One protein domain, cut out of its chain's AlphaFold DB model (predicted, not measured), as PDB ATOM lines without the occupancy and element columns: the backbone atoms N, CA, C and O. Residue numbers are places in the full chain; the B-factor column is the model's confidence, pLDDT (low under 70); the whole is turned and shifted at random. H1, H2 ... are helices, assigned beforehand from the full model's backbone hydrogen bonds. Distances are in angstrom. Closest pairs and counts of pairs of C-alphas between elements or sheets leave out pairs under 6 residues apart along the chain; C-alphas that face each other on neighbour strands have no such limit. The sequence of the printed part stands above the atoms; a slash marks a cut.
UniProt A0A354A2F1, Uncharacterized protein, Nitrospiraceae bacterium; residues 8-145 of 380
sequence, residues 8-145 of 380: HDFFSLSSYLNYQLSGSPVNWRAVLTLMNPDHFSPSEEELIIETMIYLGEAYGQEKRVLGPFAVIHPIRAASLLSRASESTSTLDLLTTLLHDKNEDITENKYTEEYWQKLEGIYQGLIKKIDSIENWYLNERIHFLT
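AT A GLANCE: This is residues 8 to 145 of the 380 residues of an uncharacterized protein of Nitrospiraceae bacterium (UniProt A0A354A2F1). H3 and H5 run side by side in the core of a compact body of helices, with H7 alongside H3, and H4 and H8 on opposite sides of H5. The hairpin of H1 and H2 packs on H4 at one end, where H2 also crosses H3. The printed part has 138 residues with eight named helices, H1 to H8 in order, and no named strand; its class is all helix. The radius of gyration of the C-alphas is 14.4 A, and they span 40 by 34 by 28 A.

HOW THE PARTS SIT: H1, residues 8 to 21, and H2, residues 28 to 35, form a hairpin, closest at the C-alphas of Leu 17 and Val 31, 6.2 A. H2 touches H3, residues 42 to 59, about perpendicular at 81 degrees; the closest C-alphas are Trp 28 and Ile 49, 6.1 A, and H3 touches with residues 45 to 53 alone. H4, residues 72 to 84, touches H2, C-alphas of Met 35 and Ser 79 closest at 4.2 A. H5, residues 90 to 98, forms a hairpin with H4, C-alphas of Pro 74 and Leu 97 closest at 4.6 A. H6, residues 101 to 104, and H8, residues 131 to 144, only just touch, with 3 pairs of C-alphas within 8 A. H7, residues 112 to 126, touches H3 at 18 degrees, a shallow tilt. Every O i to N i+4 pair is within hydrogen-bond range in H1 to H5, H7 and H8; H6 is too short for one.

IN THESE COORDINATES: H1 begins at C-alpha 8 (-48.751, 5.166, 15.238). H3 is 25.6 A long, H7 20.7 A, and H8 20.0 A, ending at C-alpha 144 (-33.319, -7.384, 34.923).

THE WHOLE: The farthest C-alphas, Glu 86 and Glu 112, are 42.2 A apart. The printed part has no cut. The link from H3 to H4 is long. Residues 37 to 39 and 65 to 67 have pLDDT under 70.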
ATOM      1  N   HIS A   8     -47.365   4.712  15.141       85.69
ATOM      2  CA  HIS A   8     -48.751   5.166  15.238       85.69
ATOM      3  C   HIS A   8     -49.588   4.266  16.162       85.69
ATOM      4  O   HIS A   8     -50.291   4.754  17.053       85.69
ATOM      5  N   ASP A   9     -49.485   2.948  15.981       90.12
ATOM      6  CA  ASP A   9     -50.212   1.980  16.806       90.12
ATOM      7  C   ASP A   9     -49.746   2.035  18.263       90.12
ATOM      8  O   ASP A   9     -50.564   1.960  19.180       90.12
ATOM      9  N   PHE A  10     -48.446   2.245  18.492       91.75
ATOM     10  CA  PHE A  10     -47.888   2.436  19.828       91.75
ATOM     11  C   PHE A  10     -48.455   3.681  20.520       91.75
ATOM     12  O   PHE A  10     -48.840   3.616  21.688       91.75
ATOM     13  N   PHE A  11     -48.573   4.809  19.814       89.06
ATOM     14  CA  PHE A  11     -49.182   6.013  20.385       89.06
ATOM     15  C   PHE A  11     -50.673   5.855  20.650       89.06
ATOM     16  O   PHE A  11     -51.166   6.359  21.662       89.06
ATOM     17  N   SER A  12     -51.381   5.118  19.798       91.31
ATOM     18  CA  SER A  12     -52.785   4.779  20.020       91.31
ATOM     19  C   SER A  12     -52.939   3.905  21.267       91.31
ATOM     20  O   SER A  12     -53.695   4.262  22.170       91.31
ATOM     21  N   LEU A  13     -52.139   2.839  21.397       92.31
ATOM     22  CA  LEU A  13     -52.071   2.011  22.603       92.31
ATOM     23  C   LEU A  13     -51.779   2.852  23.848       92.31
ATOM     24  O   LEU A  13     -52.515   2.779  24.828       92.31
ATOM     25  N   SER A  14     -50.733   3.678  23.808       91.81
ATOM     26  CA  SER A  14     -50.353   4.527  24.935       91.81
ATOM     27  C   SER A  14     -51.464   5.513  25.303       91.81
ATOM     28  O   SER A  14     -51.684   5.771  26.484       91.81
ATOM     29  N   SER A  15     -52.185   6.053  24.320       89.94
ATOM     30  CA  SER A  15     -53.307   6.967  24.557       89.94
ATOM     31  C   SER A  15     -54.488   6.250  25.207       89.94
ATOM     32  O   SER A  15     -55.045   6.754  26.183       89.94
ATOM     33  N   TYR A  16     -54.841   5.055  24.725       92.69
ATOM     34  CA  TYR A  16     -55.915   4.247  25.305       92.69
ATOM     35  C   TYR A  16     -55.590   3.790  26.726       92.69
ATOM     36  O   TYR A  16     -56.432   3.926  27.612       92.69
ATOM     37  N   LEU A  17     -54.364   3.322  26.973       92.69
ATOM     38  CA  LEU A  17     -53.908   2.964  28.316       92.69
ATOM     39  C   LEU A  17     -53.963   4.172  29.253       92.69
ATOM     40  O   LEU A  17     -54.531   4.080  30.336       92.69
ATOM     41  N   ASN A  18     -53.449   5.327  28.822       89.44
ATOM     42  CA  ASN A  18     -53.481   6.541  29.632       89.44
ATOM     43  C   ASN A  18     -54.919   6.993  29.942       89.44
ATOM     44  O   ASN A  18     -55.191   7.444  31.053       89.44
ATOM     45  N   TYR A  19     -55.848   6.839  28.993       90.44
ATOM     46  CA  TYR A  19     -57.269   7.107  29.216       90.44
ATOM     47  C   TYR A  19     -57.860   6.188  30.298       90.44
ATOM     48  O   TYR A  19     -58.485   6.687  31.232       90.44
ATOM     49  N   GLN A  20     -57.609   4.874  30.229       91.69
ATOM     50  CA  GLN A  20     -58.097   3.921  31.238       91.69
ATOM     51  C   GLN A  20     -57.485   4.172  32.626       91.69
ATOM     52  O   GLN A  20     -58.204   4.158  33.624       91.69
ATOM     53  N   LEU A  21     -56.180   4.454  32.685       90.00
ATOM     54  CA  LEU A  21     -55.447   4.749  33.925       90.00
ATOM     55  C   LEU A  21     -55.863   6.079  34.571       90.00
ATOM     56  O   LEU A  21     -55.674   6.263  35.768       90.00
ATOM     57  N   SER A  22     -56.443   7.003  33.800       87.25
ATOM     58  CA  SER A  22     -56.964   8.278  34.316       87.25
ATOM     59  C   SER A  22     -58.381   8.159  34.901       87.25
ATOM     60  O   SER A  22     -58.893   9.129  35.461       87.25
ATOM     61  N   GLY A  23     -59.046   7.007  34.742       85.56
ATOM     62  CA  GLY A  23     -60.386   6.761  35.276       85.56
ATOM     63  C   GLY A  23     -60.404   6.652  36.804       85.56
ATOM     64  O   GLY A  23     -59.437   6.213  37.421       85.56
ATOM     65  N   SER A  24     -61.528   7.023  37.425       85.38
ATOM     66  CA  SER A  24     -61.751   6.850  38.866       85.38
ATOM     67  C   SER A  24     -63.082   6.124  39.120       85.38
ATOM     68  O   SER A  24     -64.138   6.731  38.910       85.38
ATOM     69  N   PRO A  25     -63.065   4.841  39.543       86.38
ATOM     70  CA  PRO A  25     -61.889   3.970  39.691       86.38
ATOM     71  C   PRO A  25     -61.281   3.552  38.336       86.38
ATOM     72  O   PRO A  25     -61.955   3.589  37.306       86.38
ATOM     73  N   VAL A  26     -60.018   3.115  38.341       90.94
ATOM     74  CA  VAL A  26     -59.338   2.581  37.145       90.94
ATOM     75  C   VAL A  26     -59.978   1.257  36.717       90.94
ATOM     76  O   VAL A  26     -60.183   0.356  37.534       90.94
ATOM     77  N   ASN A  27     -60.258   1.101  35.419       92.44
ATOM     78  CA  ASN A  27     -60.774  -0.149  34.860       92.44
ATOM     79  C   ASN A  27     -59.628  -1.089  34.445       92.44
ATOM     80  O   ASN A  27     -59.262  -1.178  33.274       92.44
ATOM     81  N   TRP A  28     -59.073  -1.821  35.412       93.75
ATOM     82  CA  TRP A  28     -57.937  -2.726  35.190       93.75
ATOM     83  C   TRP A  28     -58.220  -3.889  34.234       93.75
ATOM     84  O   TRP A  28     -57.308  -4.354  33.559       93.75
ATOM     85  N   ARG A  29     -59.480  -4.323  34.109       93.44
ATOM     86  CA  ARG A  29     -59.868  -5.318  33.096       93.44
ATOM     87  C   ARG A  29     -59.729  -4.754  31.685       93.44
ATOM     88  O   ARG A  29     -59.177  -5.423  30.823       93.44
ATOM     89  N   ALA A  30     -60.155  -3.509  31.464       92.88
ATOM     90  CA  ALA A  30     -59.953  -2.847  30.175       92.88
ATOM     91  C   ALA A  30     -58.460  -2.632  29.867       92.88
ATOM     92  O   ALA A  30     -58.050  -2.782  28.719       92.88
ATOM     93  N   VAL A  31     -57.642  -2.327  30.884       94.44
ATOM     94  CA  VAL A  31     -56.176  -2.267  30.743       94.44
ATOM     95  C   VAL A  31     -55.610  -3.627  30.317       94.44
ATOM     96  O   VAL A  31     -54.839  -3.673  29.361       94.44
ATOM     97  N   LEU A  32     -56.035  -4.726  30.954       93.56
ATOM     98  CA  LEU A  32     -55.623  -6.084  30.581       93.56
ATOM     99  C   LEU A  32     -55.982  -6.400  29.121       93.56
ATOM    100  O   LEU A  32     -55.113  -6.823  28.368       93.56
ATOM    101  N   THR A  33     -57.216  -6.110  28.695       91.94
ATOM    102  CA  THR A  33     -57.666  -6.335  27.309       91.94
ATOM    103  C   THR A  33     -56.854  -5.540  26.279       91.94
ATOM    104  O   THR A  33     -56.618  -6.020  25.174       91.94
ATOM    105  N   LEU A  34     -56.413  -4.321  26.615       91.62
ATOM    106  CA  LEU A  34     -55.531  -3.526  25.747       91.62
ATOM    107  C   LEU A  34     -54.098  -4.081  25.692       91.62
ATOM    108  O   LEU A  34     -53.413  -3.911  24.676       91.62
ATOM    109  N   MET A  35     -53.644  -4.692  26.792       89.69
ATOM    110  CA  MET A  35     -52.312  -5.277  26.917       89.69
ATOM    111  C   MET A  35     -52.195  -6.580  26.132       89.69
ATOM    112  O   MET A  35     -51.253  -6.735  25.358       89.69
ATOM    113  N   ASN A  36     -53.157  -7.482  26.307       78.12
ATOM    114  CA  ASN A  36     -53.211  -8.758  25.617       78.12
ATOM    115  C   ASN A  36     -54.675  -9.106  25.281       78.12
ATOM    116  O   ASN A  36     -55.477  -9.261  26.205       78.12
ATOM    117  N   PRO A  37     -55.045  -9.218  23.994       62.06
ATOM    118  CA  PRO A  37     -56.395  -9.610  23.604       62.06
ATOM    119  C   PRO A  37     -56.669 -11.117  23.758       62.06
ATOM    120  O   PRO A  37     -57.834 -11.508  23.682       62.06
ATOM    121  N   ASP A  38     -55.643 -11.951  23.962       68.06
ATOM    122  CA  ASP A  38     -55.791 -13.406  24.049       68.06
ATOM    123  C   ASP A  38     -56.201 -13.891  25.449       68.06
ATOM    124  O   ASP A  38     -55.974 -13.238  26.469       68.06
ATOM    125  N   HIS A  39     -56.843 -15.062  25.484       68.38
ATOM    126  CA  HIS A  39     -57.519 -15.597  26.663       68.38
ATOM    127  C   HIS A  39     -56.549 -16.195  27.690       68.38
ATOM    128  O   HIS A  39     -55.996 -17.274  27.482       68.38
ATOM    129  N   PHE A  40     -56.424 -15.530  28.836       82.06
ATOM    130  CA  PHE A  40     -55.911 -16.124  30.068       82.06
ATOM    131  C   PHE A  40     -57.009 -16.927  30.770       82.06
ATOM    132  O   PHE A  40     -58.204 -16.677  30.584       82.06
ATOM    133  N   SER A  41     -56.628 -17.889  31.611       88.25
ATOM    134  CA  SER A  41     -57.596 -18.465  32.543       88.25
ATOM    135  C   SER A  41     -58.067 -17.399  33.549       88.25
ATOM    136  O   SER A  41     -57.308 -16.481  33.869       88.25
ATOM    137  N   PRO A  42     -59.280 -17.517  34.121       89.38
ATOM    138  CA  PRO A  42     -59.782 -16.533  35.085       89.38
ATOM    139  C   PRO A  42     -58.844 -16.279  36.277       89.38
ATOM    140  O   PRO A  42     -58.756 -15.153  36.759       89.38
ATOM    141  N   SER A  43     -58.120 -17.307  36.735       89.75
ATOM    142  CA  SER A  43     -57.132 -17.186  37.814       89.75
ATOM    143  C   SER A  43     -55.885 -16.403  37.404       89.75
ATOM    144  O   SER A  43     -55.347 -15.642  38.204       89.75
ATOM    145  N   GLU A  44     -55.423 -16.571  36.165       91.62
ATOM    146  CA  GLU A  44     -54.279 -15.821  35.637       91.62
ATOM    147  C   GLU A  44     -54.652 -14.358  35.394       91.62
ATOM    148  O   GLU A  44     -53.890 -13.466  35.763       91.62
ATOM    149  N   GLU A  45     -55.848 -14.095  34.851       92.56
ATOM    150  CA  GLU A  45     -56.364 -12.730  34.702       92.56
ATOM    151  C   GLU A  45     -56.404 -12.000  36.045       92.56
ATOM    152  O   GLU A  45     -55.967 -10.852  36.137       92.56
ATOM    153  N   GLU A  46     -56.911 -12.661  37.089       93.62
ATOM    154  CA  GLU A  46     -56.994 -12.090  38.431       93.62
ATOM    155  C   GLU A  46     -55.604 -11.746  38.980       93.62
ATOM    156  O   GLU A  46     -55.386 -10.619  39.426       93.62
ATOM    157  N   LEU A  47     -54.638 -12.660  38.860       94.94
ATOM    158  CA  LEU A  47     -53.259 -12.432  39.295       94.94
ATOM    159  C   LEU A  47     -52.589 -11.267  38.543       94.94
ATOM    160  O   LEU A  47     -51.930 -10.417  39.153       94.94
ATOM    161  N   ILE A  48     -52.773 -11.185  37.224       95.25
ATOM    162  CA  ILE A  48     -52.223 -10.099  36.404       95.25
ATOM    163  C   ILE A  48     -52.877  -8.762  36.776       95.25
ATOM    164  O   ILE A  48     -52.183  -7.756  36.938       95.25
ATOM    165  N   ILE A  49     -54.200  -8.735  36.963       95.25
ATOM    166  CA  ILE A  49     -54.932  -7.534  37.386       95.25
ATOM    167  C   ILE A  49     -54.456  -7.058  38.756       95.25
ATOM    168  O   ILE A  49     -54.197  -5.869  38.922       95.25
ATOM    169  N   GLU A  50     -54.296  -7.959  39.724       95.94
ATOM    170  CA  GLU A  50     -53.760  -7.617  41.044       95.94
ATOM    171  C   GLU A  50     -52.339  -7.053  40.964       95.94
ATOM    172  O   GLU A  50     -52.020  -6.089  41.659       95.94
ATOM    173  N   THR A  51     -51.513  -7.586  40.061       96.94
ATOM    174  CA  THR A  51     -50.171  -7.054  39.785       96.94
ATOM    175  C   THR A  51     -50.232  -5.633  39.243       96.94
ATOM    176  O   THR A  51     -49.512  -4.756  39.718       96.94
ATOM    177  N   MET A  52     -51.123  -5.361  38.288       96.06
ATOM    178  CA  MET A  52     -51.304  -4.010  37.758       96.06
ATOM    179  C   MET A  52     -51.878  -3.043  38.802       96.06
ATOM    180  O   MET A  52     -51.451  -1.894  38.845       96.06
ATOM    181  N   ILE A  53     -52.783  -3.501  39.674       94.56
ATOM    182  CA  ILE A  53     -53.285  -2.714  40.811       94.56
ATOM    183  C   ILE A  53     -52.133  -2.353  41.752       94.56
ATOM    184  O   ILE A  53     -51.992  -1.185  42.112       94.56
ATOM    185  N   TYR A  54     -51.289  -3.325  42.114       95.94
ATOM    186  CA  TYR A  54     -50.098  -3.085  42.930       95.94
ATOM    187  C   TYR A  54     -49.186  -2.032  42.294       95.94
ATOM    188  O   TYR A  54     -48.791  -1.086  42.968       95.94
ATOM    189  N   LEU A  55     -48.900  -2.150  40.994       95.56
ATOM    190  CA  LEU A  55     -48.079  -1.171  40.284       95.56
ATOM    191  C   LEU A  55     -48.757   0.205  40.219       95.56
ATOM    192  O   LEU A  55     -48.085   1.220  40.375       95.56
ATOM    193  N   GLY A  56     -50.075   0.255  40.029       92.50
ATOM    194  CA  GLY A  56     -50.851   1.494  40.051       92.50
ATOM    195  C   GLY A  56     -50.763   2.218  41.394       92.50
ATOM    196  O   GLY A  56     -50.589   3.433  41.421       92.50
ATOM    197  N   GLU A  57     -50.817   1.477  42.501       91.38
ATOM    198  CA  GLU A  57     -50.594   2.023  43.843       91.38
ATOM    199  C   GLU A  57     -49.133   2.451  44.034       91.38
ATOM    200  O   GLU A  57     -48.877   3.576  44.455       91.38
ATOM    201  N   ALA A  58     -48.172   1.591  43.685       92.00
ATOM    202  CA  ALA A  58     -46.752   1.833  43.920       92.00
ATOM    203  C   ALA A  58     -46.225   3.042  43.133       92.00
ATOM    204  O   ALA A  58     -45.612   3.936  43.712       92.00
ATOM    205  N   TYR A  59     -46.501   3.122  41.831       89.69
ATOM    206  CA  TYR A  59     -46.136   4.291  41.026       89.69
ATOM    207  C   TYR A  59     -47.030   5.504  41.325       89.69
ATOM    208  O   TYR A  59     -46.629   6.641  41.084       89.69
ATOM    209  N   GLY A  60     -48.244   5.297  41.841       82.00
ATOM    210  CA  GLY A  60     -49.166   6.362  42.220       82.00
ATOM    211  C   GLY A  60     -49.392   7.383  41.098       82.00
ATOM    212  O   GLY A  60     -49.849   7.057  40.005       82.00
ATOM    213  N   GLN A  61     -49.077   8.650  41.378       76.38
ATOM    214  CA  GLN A  61     -49.183   9.761  40.421       76.38
ATOM    215  C   GLN A  61     -47.838  10.120  39.763       76.38
ATOM    216  O   GLN A  61     -47.728  11.179  39.134       76.38
ATOM    217  N   GLU A  62     -46.805   9.283  39.916       76.94
ATOM    218  CA  GLU A  62     -45.518   9.498  39.261       76.94
ATOM    219  C   GLU A  62     -45.689   9.542  37.742       76.94
ATOM    220  O   GLU A  62     -46.498   8.826  37.147       76.94
ATOM    221  N   LYS A  63     -44.913  10.416  37.098       74.81
ATOM    222  CA  LYS A  63     -44.954  10.632  35.652       74.81
ATOM    223  C   LYS A  63     -43.596  10.331  35.041       74.81
ATOM    224  O   LYS A  63     -42.569  10.743  35.582       74.81
ATOM    225  N   ARG A  64     -43.594   9.697  33.867       70.69
ATOM    226  CA  ARG A  64     -42.397   9.575  33.025       70.69
ATOM    227  C   ARG A  64     -41.917  10.956  32.594       70.69
ATOM    228  O   ARG A  64     -42.662  11.939  32.625       70.69
ATOM    229  N   VAL A  65     -40.675  11.021  32.114       67.12
ATOM    230  CA  VAL A  65     -40.030  12.266  31.657       67.12
ATOM    231  C   VAL A  65     -40.943  13.053  30.713       67.12
ATOM    232  O   VAL A  65     -41.101  14.266  30.883       67.12
ATOM    233  N   LEU A  66     -41.608  12.368  29.780       66.12
ATOM    234  CA  LEU A  66     -42.466  12.982  28.764       66.12
ATOM    235  C   LEU A  66     -43.928  13.203  29.195       66.12
ATOM    236  O   LEU A  66     -44.694  13.775  28.429       66.12
ATOM    237  N   GLY A  67     -44.314  12.847  30.427       65.81
ATOM    238  CA  GLY A  67     -45.600  13.237  31.022       65.81
ATOM    239  C   GLY A  67     -46.630  12.141  31.359       65.81
ATOM    240  O   GLY A  67     -47.382  12.383  32.305       65.81
ATOM    241  N   PRO A  68     -46.706  10.979  30.678       76.06
ATOM    242  CA  PRO A  68     -47.627   9.895  31.055       76.06
ATOM    243  C   PRO A  68     -47.342   9.334  32.447       76.06
ATOM    244  O   PRO A  68     -46.224   9.481  32.944       76.06
ATOM    245  N   PHE A  69     -48.311   8.640  33.045       81.12
ATOM    246  CA  PHE A  69     -48.094   7.923  34.306       81.12
ATOM    247  C   PHE A  69     -46.954   6.906  34.194       81.12
ATOM    248  O   PHE A  69     -46.868   6.192  33.200       81.12
ATOM    249  N   ALA A  70     -46.095   6.813  35.209       84.19
ATOM    250  CA  ALA A  70     -44.940   5.911  35.220       84.19
ATOM    251  C   ALA A  70     -45.341   4.437  35.032       84.19
ATOM    252  O   ALA A  70     -44.728   3.741  34.223       84.19
ATOM    253  N   VAL A  71     -46.457   4.023  35.647       91.44
ATOM    254  CA  VAL A  71     -47.042   2.676  35.520       91.44
ATOM    255  C   VAL A  71     -47.351   2.260  34.075       91.44
ATOM    256  O   VAL A  71     -47.446   1.072  33.780       91.44
ATOM    257  N   ILE A  72     -47.483   3.210  33.141       93.25
ATOM    258  CA  ILE A  72     -47.782   2.885  31.743       93.25
ATOM    259  C   ILE A  72     -46.654   2.092  31.076       93.25
ATOM    260  O   ILE A  72     -46.924   1.294  30.186       93.25
ATOM    261  N   HIS A  73     -45.405   2.305  31.490       94.69
ATOM    262  CA  HIS A  73     -44.240   1.680  30.873       94.69
ATOM    263  C   HIS A  73     -44.215   0.160  31.028       94.69
ATOM    264  O   HIS A  73     -44.216  -0.514  29.995       94.69
ATOM    265  N   PRO A  74     -44.273  -0.405  32.251       96.25
ATOM    266  CA  PRO A  74     -44.325  -1.854  32.404       96.25
ATOM    267  C   PRO A  74     -45.539  -2.467  31.690       96.25
ATOM    268  O   PRO A  74     -45.422  -3.535  31.094       96.25
ATOM    269  N   ILE A  75     -46.683  -1.769  31.656       96.69
ATOM    270  CA  ILE A  75     -47.884  -2.235  30.941       96.69
ATOM    271  C   ILE A  75     -47.653  -2.259  29.424       96.69
ATOM    272  O   ILE A  75     -47.984  -3.245  28.764       96.69
ATOM    273  N   ARG A  76     -47.072  -1.207  28.836       96.06
ATOM    274  CA  ARG A  76     -46.762  -1.178  27.398       96.06
ATOM    275  C   ARG A  76     -45.703  -2.209  27.033       96.06
ATOM    276  O   ARG A  76     -45.912  -2.923  26.060       96.06
ATOM    277  N   ALA A  77     -44.638  -2.353  27.823       97.12
ATOM    278  CA  ALA A  77     -43.628  -3.390  27.619       97.12
ATOM    279  C   ALA A  77     -44.264  -4.792  27.626       97.12
ATOM    280  O   ALA A  77     -44.058  -5.570  26.695       97.12
ATOM    281  N   ALA A  78     -45.135  -5.081  28.597       96.56
ATOM    282  CA  ALA A  78     -45.886  -6.334  28.653       96.56
ATOM    283  C   ALA A  78     -46.819  -6.506  27.439       96.56
ATOM    284  O   ALA A  78     -46.926  -7.596  26.875       96.56
ATOM    285  N   SER A  79     -47.412  -5.413  26.953       95.81
ATOM    286  CA  SER A  79     -48.232  -5.420  25.738       95.81
ATOM    287  C   SER A  79     -47.416  -5.686  24.463       95.81
ATOM    288  O   SER A  79     -47.927  -6.245  23.493       95.81
ATOM    289  N   LEU A  80     -46.161  -5.230  24.410       96.69
ATOM    290  CA  LEU A  80     -45.248  -5.484  23.293       96.69
ATOM    291  C   LEU A  80     -44.787  -6.941  23.297       96.69
ATOM    292  O   LEU A  80     -44.804  -7.584  22.249       96.69
ATOM    293  N   LEU A  81     -44.445  -7.478  24.472       96.00
ATOM    294  CA  LEU A  81     -44.126  -8.894  24.630       96.00
ATOM    295  C   LEU A  81     -45.298  -9.781  24.189       96.00
ATOM    296  O   LEU A  81     -45.095 -10.746  23.450       96.00
ATOM    297  N   SER A  82     -46.517  -9.418  24.595       94.38
ATOM    298  CA  SER A  82     -47.725 -10.140  24.206       94.38
ATOM    299  C   SER A  82     -47.929 -10.160  22.693       94.38
ATOM    300  O   SER A  82     -48.074 -11.231  22.121       94.38
ATOM    301  N   ARG A  83     -47.816  -9.014  22.008       93.56
ATOM    302  CA  ARG A  83     -47.935  -8.943  20.535       93.56
ATOM    303  C   ARG A  83     -46.858  -9.724  19.780       93.56
ATOM    304  O   ARG A  83     -47.060 -10.103  18.621       93.56
ATOM    305  N   ALA A  84     -45.687  -9.896  20.389       94.00
ATOM    306  CA  ALA A  84     -44.589 -10.649  19.799       94.00
ATOM    307  C   ALA A  84     -44.769 -12.165  19.923       94.00
ATOM    308  O   ALA A  84     -44.226 -12.899  19.099       94.00
ATOM    309  N   SER A  85     -45.534 -12.620  20.913       91.19
ATOM    310  CA  SER A  85     -45.713 -14.032  21.243       91.19
ATOM    311  C   SER A  85     -47.032 -14.558  20.672       91.19
ATOM    312  O   SER A  85     -48.021 -13.838  20.664       91.19
ATOM    313  N   GLU A  86     -47.078 -15.815  20.222       85.50
ATOM    314  CA  GLU A  86     -48.361 -16.468  19.885       85.50
ATOM    315  C   GLU A  86     -49.179 -16.794  21.143       85.50
ATOM    316  O   GLU A  86     -50.400 -16.714  21.149       85.50
ATOM    317  N   SER A  87     -48.489 -17.146  22.229       84.88
ATOM    318  CA  SER A  87     -49.057 -17.335  23.560       84.88
ATOM    319  C   SER A  87     -48.058 -16.822  24.589       84.88
ATOM    320  O   SER A  87     -46.899 -17.244  24.581       84.88
ATOM    321  N   THR A  88     -48.480 -15.917  25.470       85.19
ATOM    322  CA  THR A  88     -47.587 -15.357  26.498       85.19
ATOM    323  C   THR A  88     -47.819 -16.070  27.814       85.19
ATOM    324  O   THR A  88     -48.954 -16.116  28.281       85.19
ATOM    325  N   SER A  89     -46.762 -16.610  28.422       90.94
ATOM    326  CA  SER A  89     -46.901 -17.208  29.747       90.94
ATOM    327  C   SER A  89     -47.221 -16.131  30.785       90.94
ATOM    328  O   SER A  89     -46.713 -15.005  30.716       90.94
ATOM    329  N   THR A  90     -48.032 -16.491  31.778       93.19
ATOM    330  CA  THR A  90     -48.348 -15.610  32.906       93.19
ATOM    331  C   THR A  90     -47.068 -15.142  33.604       93.19
ATOM    332  O   THR A  90     -46.907 -13.951  33.859       93.19
ATOM    333  N   LEU A  91     -46.095 -16.036  33.800       94.88
ATOM    334  CA  LEU A  91     -44.807 -15.697  34.402       94.88
ATOM    335  C   LEU A  91     -44.013 -14.655  33.595       94.88
ATOM    336  O   LEU A  91     -43.413 -13.758  34.190       94.88
ATOM    337  N   ASP A  92     -44.007 -14.722  32.261       95.06
ATOM    338  CA  ASP A  92     -43.307 -13.729  31.434       95.06
ATOM    339  C   ASP A  92     -43.987 -12.355  31.492       95.06
ATOM    340  O   ASP A  92     -43.301 -11.328  31.541       95.06
ATOM    341  N   LEU A  93     -45.323 -12.316  31.545       95.00
ATOM    342  CA  LEU A  93     -46.055 -11.066  31.758       95.00
ATOM    343  C   LEU A  93     -45.769 -10.470  33.131       95.00
ATOM    344  O   LEU A  93     -45.470  -9.282  33.210       95.00
ATOM    345  N   LEU A  94     -45.815 -11.273  34.195       96.81
ATOM    346  CA  LEU A  94     -45.486 -10.816  35.547       96.81
ATOM    347  C   LEU A  94     -44.046 -10.307  35.621       96.81
ATOM    348  O   LEU A  94     -43.804  -9.233  36.166       96.81
ATOM    349  N   THR A  95     -43.107 -11.028  35.000       97.75
ATOM    350  CA  THR A  95     -41.707 -10.600  34.892       97.75
ATOM    351  C   THR A  95     -41.608  -9.247  34.190       97.75
ATOM    352  O   THR A  95     -40.902  -8.364  34.662       97.75
ATOM    353  N   THR A  96     -42.342  -9.049  33.092       97.56
ATOM    354  CA  THR A  96     -42.317  -7.784  32.342       97.56
ATOM    355  C   THR A  96     -42.983  -6.643  33.104       97.56
ATOM    356  O   THR A  96     -42.478  -5.526  33.109       97.56
ATOM    357  N   LEU A  97     -44.093  -6.905  33.792       97.38
ATOM    358  CA  LEU A  97     -44.784  -5.910  34.610       97.38
ATOM    359  C   LEU A  97     -43.918  -5.444  35.791       97.38
ATOM    360  O   LEU A  97     -43.955  -4.274  36.163       97.38
ATOM    361  N   LEU A  98     -43.122  -6.347  36.362       97.50
ATOM    362  CA  LEU A  98     -42.326  -6.104  37.566       97.50
ATOM    363  C   LEU A  98     -40.833  -5.857  37.291       97.50
ATOM    364  O   LEU A  98     -40.076  -5.735  38.251       97.50
ATOM    365  N   HIS A  99     -40.398  -5.771  36.029       96.94
ATOM    366  CA  HIS A  99     -38.970  -5.721  35.687       96.94
ATOM    367  C   HIS A  99     -38.218  -4.547  36.340       96.94
ATOM    368  O   HIS A  99     -37.098  -4.734  36.801       96.94
ATOM    369  N   ASP A 100     -38.871  -3.387  36.467       94.38
ATOM    370  CA  ASP A 100     -38.311  -2.186  37.103       94.38
ATOM    371  C   ASP A 100     -38.594  -2.101  38.611       94.38
ATOM    372  O   ASP A 100     -38.171  -1.150  39.270       94.38
ATOM    373  N   LYS A 101     -39.300  -3.077  39.209       94.12
ATOM    374  CA  LYS A 101     -39.757  -2.997  40.610       94.12
ATOM    375  C   LYS A 101     -38.610  -2.659  41.564       94.12
ATOM    376  O   LYS A 101     -38.771  -1.800  42.426       94.12
ATOM    377  N   ASN A 102     -37.469  -3.329  41.436       93.19
ATOM    378  CA  ASN A 102     -36.349  -3.128  42.355       93.19
ATOM    379  C   ASN A 102     -35.552  -1.841  42.063       93.19
ATOM    380  O   ASN A 102     -34.829  -1.374  42.942       93.19
ATOM    381  N   GLU A 103     -35.684  -1.251  40.870       89.81
ATOM    382  CA  GLU A 103     -35.059   0.035  40.530       89.81
ATOM    383  C   GLU A 103     -35.914   1.224  40.996       89.81
ATOM    384  O   GLU A 103     -35.399   2.196  41.577       89.81
ATOM    385  N   ASP A 104     -37.225   1.116  40.758       89.81
ATOM    386  CA  ASP A 104     -38.181   2.208  40.877       89.81
ATOM    387  C   ASP A 104     -39.034   2.168  42.142       89.81
ATOM    388  O   ASP A 104     -39.398   3.230  42.639       89.81
ATOM    389  N   ILE A 105     -39.335   1.003  42.707       91.31
ATOM    390  CA  ILE A 105     -40.208   0.877  43.881       91.31
ATOM    391  C   ILE A 105     -39.330   0.521  45.082       91.31
ATOM    392  O   ILE A 105     -39.202  -0.635  45.484       91.31
ATOM    393  N   THR A 106     -38.678   1.545  45.635       90.94
ATOM    394  CA  THR A 106     -37.697   1.415  46.721       90.94
ATOM    395  C   THR A 106     -38.165   2.122  47.991       90.94
ATOM    396  O   THR A 106     -38.756   3.198  47.922       90.94
ATOM    397  N   GLU A 107     -37.850   1.555  49.159       91.69
ATOM    398  CA  GLU A 107     -38.281   2.044  50.484       91.69
ATOM    399  C   GLU A 107     -38.074   3.553  50.681       91.69
ATOM    400  O   GLU A 107     -38.961   4.261  51.146       91.69
ATOM    401  N   ASN A 108     -36.931   4.078  50.237       90.19
ATOM    402  CA  ASN A 108     -36.579   5.493  50.363       90.19
ATOM    403  C   ASN A 108     -37.470   6.471  49.569       90.19
ATOM    404  O   ASN A 108     -37.310   7.681  49.740       90.19
ATOM    405  N   LYS A 109     -38.364   5.991  48.694       88.81
ATOM    406  CA  LYS A 109     -39.345   6.829  47.984       88.81
ATOM    407  C   LYS A 109     -40.657   7.011  48.758       88.81
ATOM    408  O   LYS A 109     -41.457   7.862  48.375       88.81
ATOM    409  N   TYR A 110     -40.879   6.260  49.838       90.38
ATOM    410  CA  TYR A 110     -42.161   6.212  50.543       90.38
ATOM    411  C   TYR A 110     -42.014   6.496  52.040       90.38
ATOM    412  O   TYR A 110     -40.926   6.443  52.609       90.38
ATOM    413  N   THR A 111     -43.133   6.809  52.699       93.06
ATOM    414  CA  THR A 111     -43.190   6.794  54.166       93.06
ATOM    415  C   THR A 111     -43.155   5.351  54.665       93.06
ATOM    416  O   THR A 111     -43.627   4.453  53.973       93.06
ATOM    417  N   GLU A 112     -42.653   5.129  55.880       94.50
ATOM    418  CA  GLU A 112     -42.564   3.787  56.475       94.50
ATOM    419  C   GLU A 112     -43.920   3.057  56.481       94.50
ATOM    420  O   GLU A 112     -44.016   1.913  56.044       94.50
ATOM    421  N   GLU A 113     -44.992   3.742  56.891       94.69
ATOM    422  CA  GLU A 113     -46.353   3.189  56.906       94.69
ATOM    423  C   GLU A 113     -46.823   2.770  55.503       94.69
ATOM    424  O   GLU A 113     -47.366   1.679  55.312       94.69
ATOM    425  N   TYR A 114     -46.599   3.621  54.497       92.62
ATOM    426  CA  TYR A 114     -47.024   3.327  53.130       92.62
ATOM    427  C   TYR A 114     -46.164   2.232  52.491       92.62
ATOM    428  O   TYR A 114     -46.690   1.380  51.776       92.62
ATOM    429  N   TRP A 115     -44.866   2.197  52.798       95.19
ATOM    430  CA  TRP A 115     -43.968   1.129  52.377       95.19
ATOM    431  C   TRP A 115     -44.406  -0.228  52.932       95.19
ATOM    432  O   TRP A 115     -44.559  -1.178  52.169       95.19
ATOM    433  N   GLN A 116     -44.707  -0.314  54.231       95.00
ATOM    434  CA  GLN A 116     -45.218  -1.544  54.847       95.00
ATOM    435  C   GLN A 116     -46.538  -2.002  54.211       95.00
ATOM    436  O   GLN A 116     -46.736  -3.200  53.997       95.00
ATOM    437  N   LYS A 117     -47.428  -1.063  53.855       94.69
ATOM    438  CA  LYS A 117     -48.652  -1.366  53.094       94.69
ATOM    439  C   LYS A 117     -48.318  -1.962  51.720       94.69
ATOM    440  O   LYS A 117     -48.874  -3.003  51.373       94.69
ATOM    441  N   LEU A 118     -47.441  -1.319  50.943       94.19
ATOM    442  CA  LEU A 118     -47.042  -1.792  49.610       94.19
ATOM    443  C   LEU A 118     -46.381  -3.171  49.670       94.19
ATOM    444  O   LEU A 118     -46.728  -4.047  48.879       94.19
ATOM    445  N   GLU A 119     -45.487  -3.386  50.633       94.31
ATOM    446  CA  GLU A 119     -44.832  -4.674  50.833       94.31
ATOM    447  C   GLU A 119     -45.852  -5.748  51.231       94.31
ATOM    448  O   GLU A 119     -45.832  -6.849  50.692       94.31
ATOM    449  N   GLY A 120     -46.826  -5.420  52.085       94.88
ATOM    450  CA  GLY A 120     -47.934  -6.319  52.413       94.88
ATOM    451  C   GLY A 120     -48.752  -6.747  51.186       94.88
ATOM    452  O   GLY A 120     -49.089  -7.926  51.058       94.88
ATOM    453  N   ILE A 121     -49.035  -5.817  50.264       94.31
ATOM    454  CA  ILE A 121     -49.725  -6.108  48.996       94.31
ATOM    455  C   ILE A 121     -48.861  -7.021  48.117       94.31
ATOM    456  O   ILE A 121     -49.346  -8.053  47.652       94.31
ATOM    457  N   TYR A 122     -47.581  -6.682  47.934       94.50
ATOM    458  CA  TYR A 122     -46.649  -7.470  47.124       94.50
ATOM    459  C   TYR A 122     -46.485  -8.895  47.670       94.50
ATOM    460  O   TYR A 122     -46.636  -9.866  46.933       94.50
ATOM    461  N   GLN A 123     -46.279  -9.050  48.979       93.88
ATOM    462  CA  GLN A 123     -46.182 -10.359  49.629       93.88
ATOM    463  C   GLN A 123     -47.481 -11.167  49.510       93.88
ATOM    464  O   GLN A 123     -47.442 -12.393  49.401       93.88
ATOM    465  N   GLY A 124     -48.642 -10.505  49.530       93.81
ATOM    466  CA  GLY A 124     -49.934 -11.142  49.278       93.81
ATOM    467  C   GLY A 124     -50.047 -11.701  47.860       93.81
ATOM    468  O   GLY A 124     -50.480 -12.839  47.691       93.81
ATOM    469  N   LEU A 125     -49.613 -10.928  46.864       93.69
ATOM    470  CA  LEU A 125     -49.592 -11.310  45.452       93.69
ATOM    471  C   LEU A 125     -48.644 -12.480  45.198       93.69
ATOM    472  O   LEU A 125     -49.032 -13.488  44.613       93.69
ATOM    473  N   ILE A 126     -47.421 -12.383  45.708       93.31
ATOM    474  CA  ILE A 126     -46.384 -13.391  45.508       93.31
ATOM    475  C   ILE A 126     -46.776 -14.754  46.111       93.31
ATOM    476  O   ILE A 126     -46.459 -15.795  45.542       93.31
ATOM    477  N   LYS A 127     -47.536 -14.775  47.215       93.88
ATOM    478  CA  LYS A 127     -48.066 -16.015  47.819       93.88
ATOM    479  C   LYS A 127     -49.097 -16.752  46.957       93.88
ATOM    480  O   LYS A 127     -49.389 -17.907  47.255       93.88
ATOM    481  N   LYS A 128     -49.683 -16.094  45.954       93.56
ATOM    482  CA  LYS A 128     -50.643 -16.705  45.019       93.56
ATOM    483  C   LYS A 128     -49.961 -17.400  43.841       93.56
ATOM    484  O   LYS A 128     -50.612 -18.169  43.143       93.56
ATOM    485  N   ILE A 129     -48.679 -17.121  43.630       94.25
ATOM    486  CA  ILE A 129     -47.854 -17.736  42.593       94.25
ATOM    487  C   ILE A 129     -47.313 -19.059  43.140       94.25
ATOM    488  O   ILE A 129     -46.952 -19.138  44.318       94.25
ATOM    489  N   ASP A 130     -47.243 -20.098  42.301       93.94
ATOM    490  CA  ASP A 130     -46.586 -21.343  42.695       93.94
ATOM    491  C   ASP A 130     -45.148 -21.073  43.170       93.94
ATOM    492  O   ASP A 130     -44.455 -20.190  42.667       93.94
ATOM    493  N   SER A 131     -44.684 -21.842  44.154       92.88
ATOM    494  CA  SER A 131     -43.369 -21.633  44.770       92.88
ATOM    495  C   SER A 131     -42.204 -21.653  43.773       92.88
ATOM    496  O   SER A 131     -41.254 -20.885  43.940       92.88
ATOM    497  N   ILE A 132     -42.282 -22.484  42.727       94.81
ATOM    498  CA  ILE A 132     -41.247 -22.596  41.698       94.81
ATOM    499  C   ILE A 132     -41.310 -21.383  40.771       94.81
ATOM    500  O   ILE A 132     -40.291 -20.738  40.529       94.81
ATOM    501  N   GLU A 133     -42.500 -21.028  40.287       94.50
ATOM    502  CA  GLU A 133     -42.692 -19.856  39.422       94.50
ATOM    503  C   GLU A 133     -42.323 -18.552  40.130       94.50
ATOM    504  O   GLU A 133     -41.700 -17.676  39.539       94.50
ATOM    505  N   ASN A 134     -42.637 -18.442  41.419       95.62
ATOM    506  CA  ASN A 134     -42.251 -17.317  42.253       95.62
ATOM    507  C   ASN A 134     -40.723 -17.197  42.385       95.62
ATOM    508  O   ASN A 134     -40.167 -16.100  42.286       95.62
ATOM    509  N   TRP A 135     -40.024 -18.320  42.580       95.62
ATOM    510  CA  TRP A 135     -38.562 -18.322  42.587       95.62
ATOM    511  C   TRP A 135     -38.015 -17.795  41.253       95.62
ATOM    512  O   TRP A 135     -37.234 -16.843  41.250       95.62
ATOM    513  N   TYR A 136     -38.511 -18.312  40.122       96.31
ATOM    514  CA  TYR A 136     -38.119 -17.821  38.799       96.31
ATOM    515  C   TYR A 136     -38.467 -16.345  38.577       96.31
ATOM    516  O   TYR A 136     -37.673 -15.630  37.972       96.31
ATOM    517  N   LEU A 137     -39.619 -15.868  39.056       96.94
ATOM    518  CA  LEU A 137     -40.018 -14.465  38.942       96.94
ATOM    519  C   LEU A 137     -38.998 -13.549  39.626       96.94
ATOM    520  O   LEU A 137     -38.522 -12.598  39.010       96.94
ATOM    521  N   ASN A 138     -38.634 -13.848  40.876       95.50
ATOM    522  CA  ASN A 138     -37.683 -13.023  41.622       95.50
ATOM    523  C   ASN A 138     -36.275 -13.083  41.025       95.50
ATOM    524  O   ASN A 138     -35.634 -12.041  40.918       95.50
ATOM    525  N   GLU A 139     -35.825 -14.259  40.579       95.50
ATOM    526  CA  GLU A 139     -34.554 -14.399  39.860       95.50
ATOM    527  C   GLU A 139     -34.549 -13.532  38.595       95.50
ATOM    528  O   GLU A 139     -33.648 -12.724  38.386       95.50
ATOM    529  N   ARG A 140     -35.594 -13.624  37.765       96.88
ATOM    530  CA  ARG A 140     -35.697 -12.832  36.530       96.88
ATOM    531  C   ARG A 140     -35.708 -11.331  36.813       96.88
ATOM    532  O   ARG A 140     -34.988 -10.599  36.138       96.88
ATOM    533  N   ILE A 141     -36.478 -10.871  37.804       96.31
ATOM    534  CA  ILE A 141     -36.490  -9.458  38.215       96.31
ATOM    535  C   ILE A 141     -35.095  -9.038  38.687       96.31
ATOM    536  O   ILE A 141     -34.619  -7.977  38.294       96.31
ATOM    537  N   HIS A 142     -34.414  -9.868  39.483       94.81
ATOM    538  CA  HIS A 142     -33.062  -9.584  39.957       94.81
ATOM    539  C   HIS A 142     -32.085  -9.357  38.796       94.81
ATOM    540  O   HIS A 142     -31.419  -8.328  38.772       94.81
ATOM    541  N   PHE A 143     -32.066 -10.238  37.792       95.00
ATOM    542  CA  PHE A 143     -31.184 -10.089  36.625       95.00
ATOM    543  C   PHE A 143     -31.572  -8.944  35.683       95.00
ATOM    544  O   PHE A 143     -30.732  -8.437  34.941       95.00
ATOM    545  N   LEU A 144     -32.844  -8.540  35.682       95.88
ATOM    546  CA  LEU A 144     -33.319  -7.384  34.923       95.88
ATOM    547  C   LEU A 144     -33.017  -6.057  35.628       95.88
ATOM    548  O   LEU A 144     -32.964  -5.037  34.944       95.88
ATOM    549  N   THR A 145     -32.756  -6.081  36.935       93.81
ATOM    550  CA  THR A 145     -32.435  -4.907  37.753       93.81
ATOM    551  C   THR A 145     -30.962  -4.541  37.600       93.81
ATOM    552  O   THR A 145     -30.078  -5.332  37.914       93.81
TER     553      THR A 145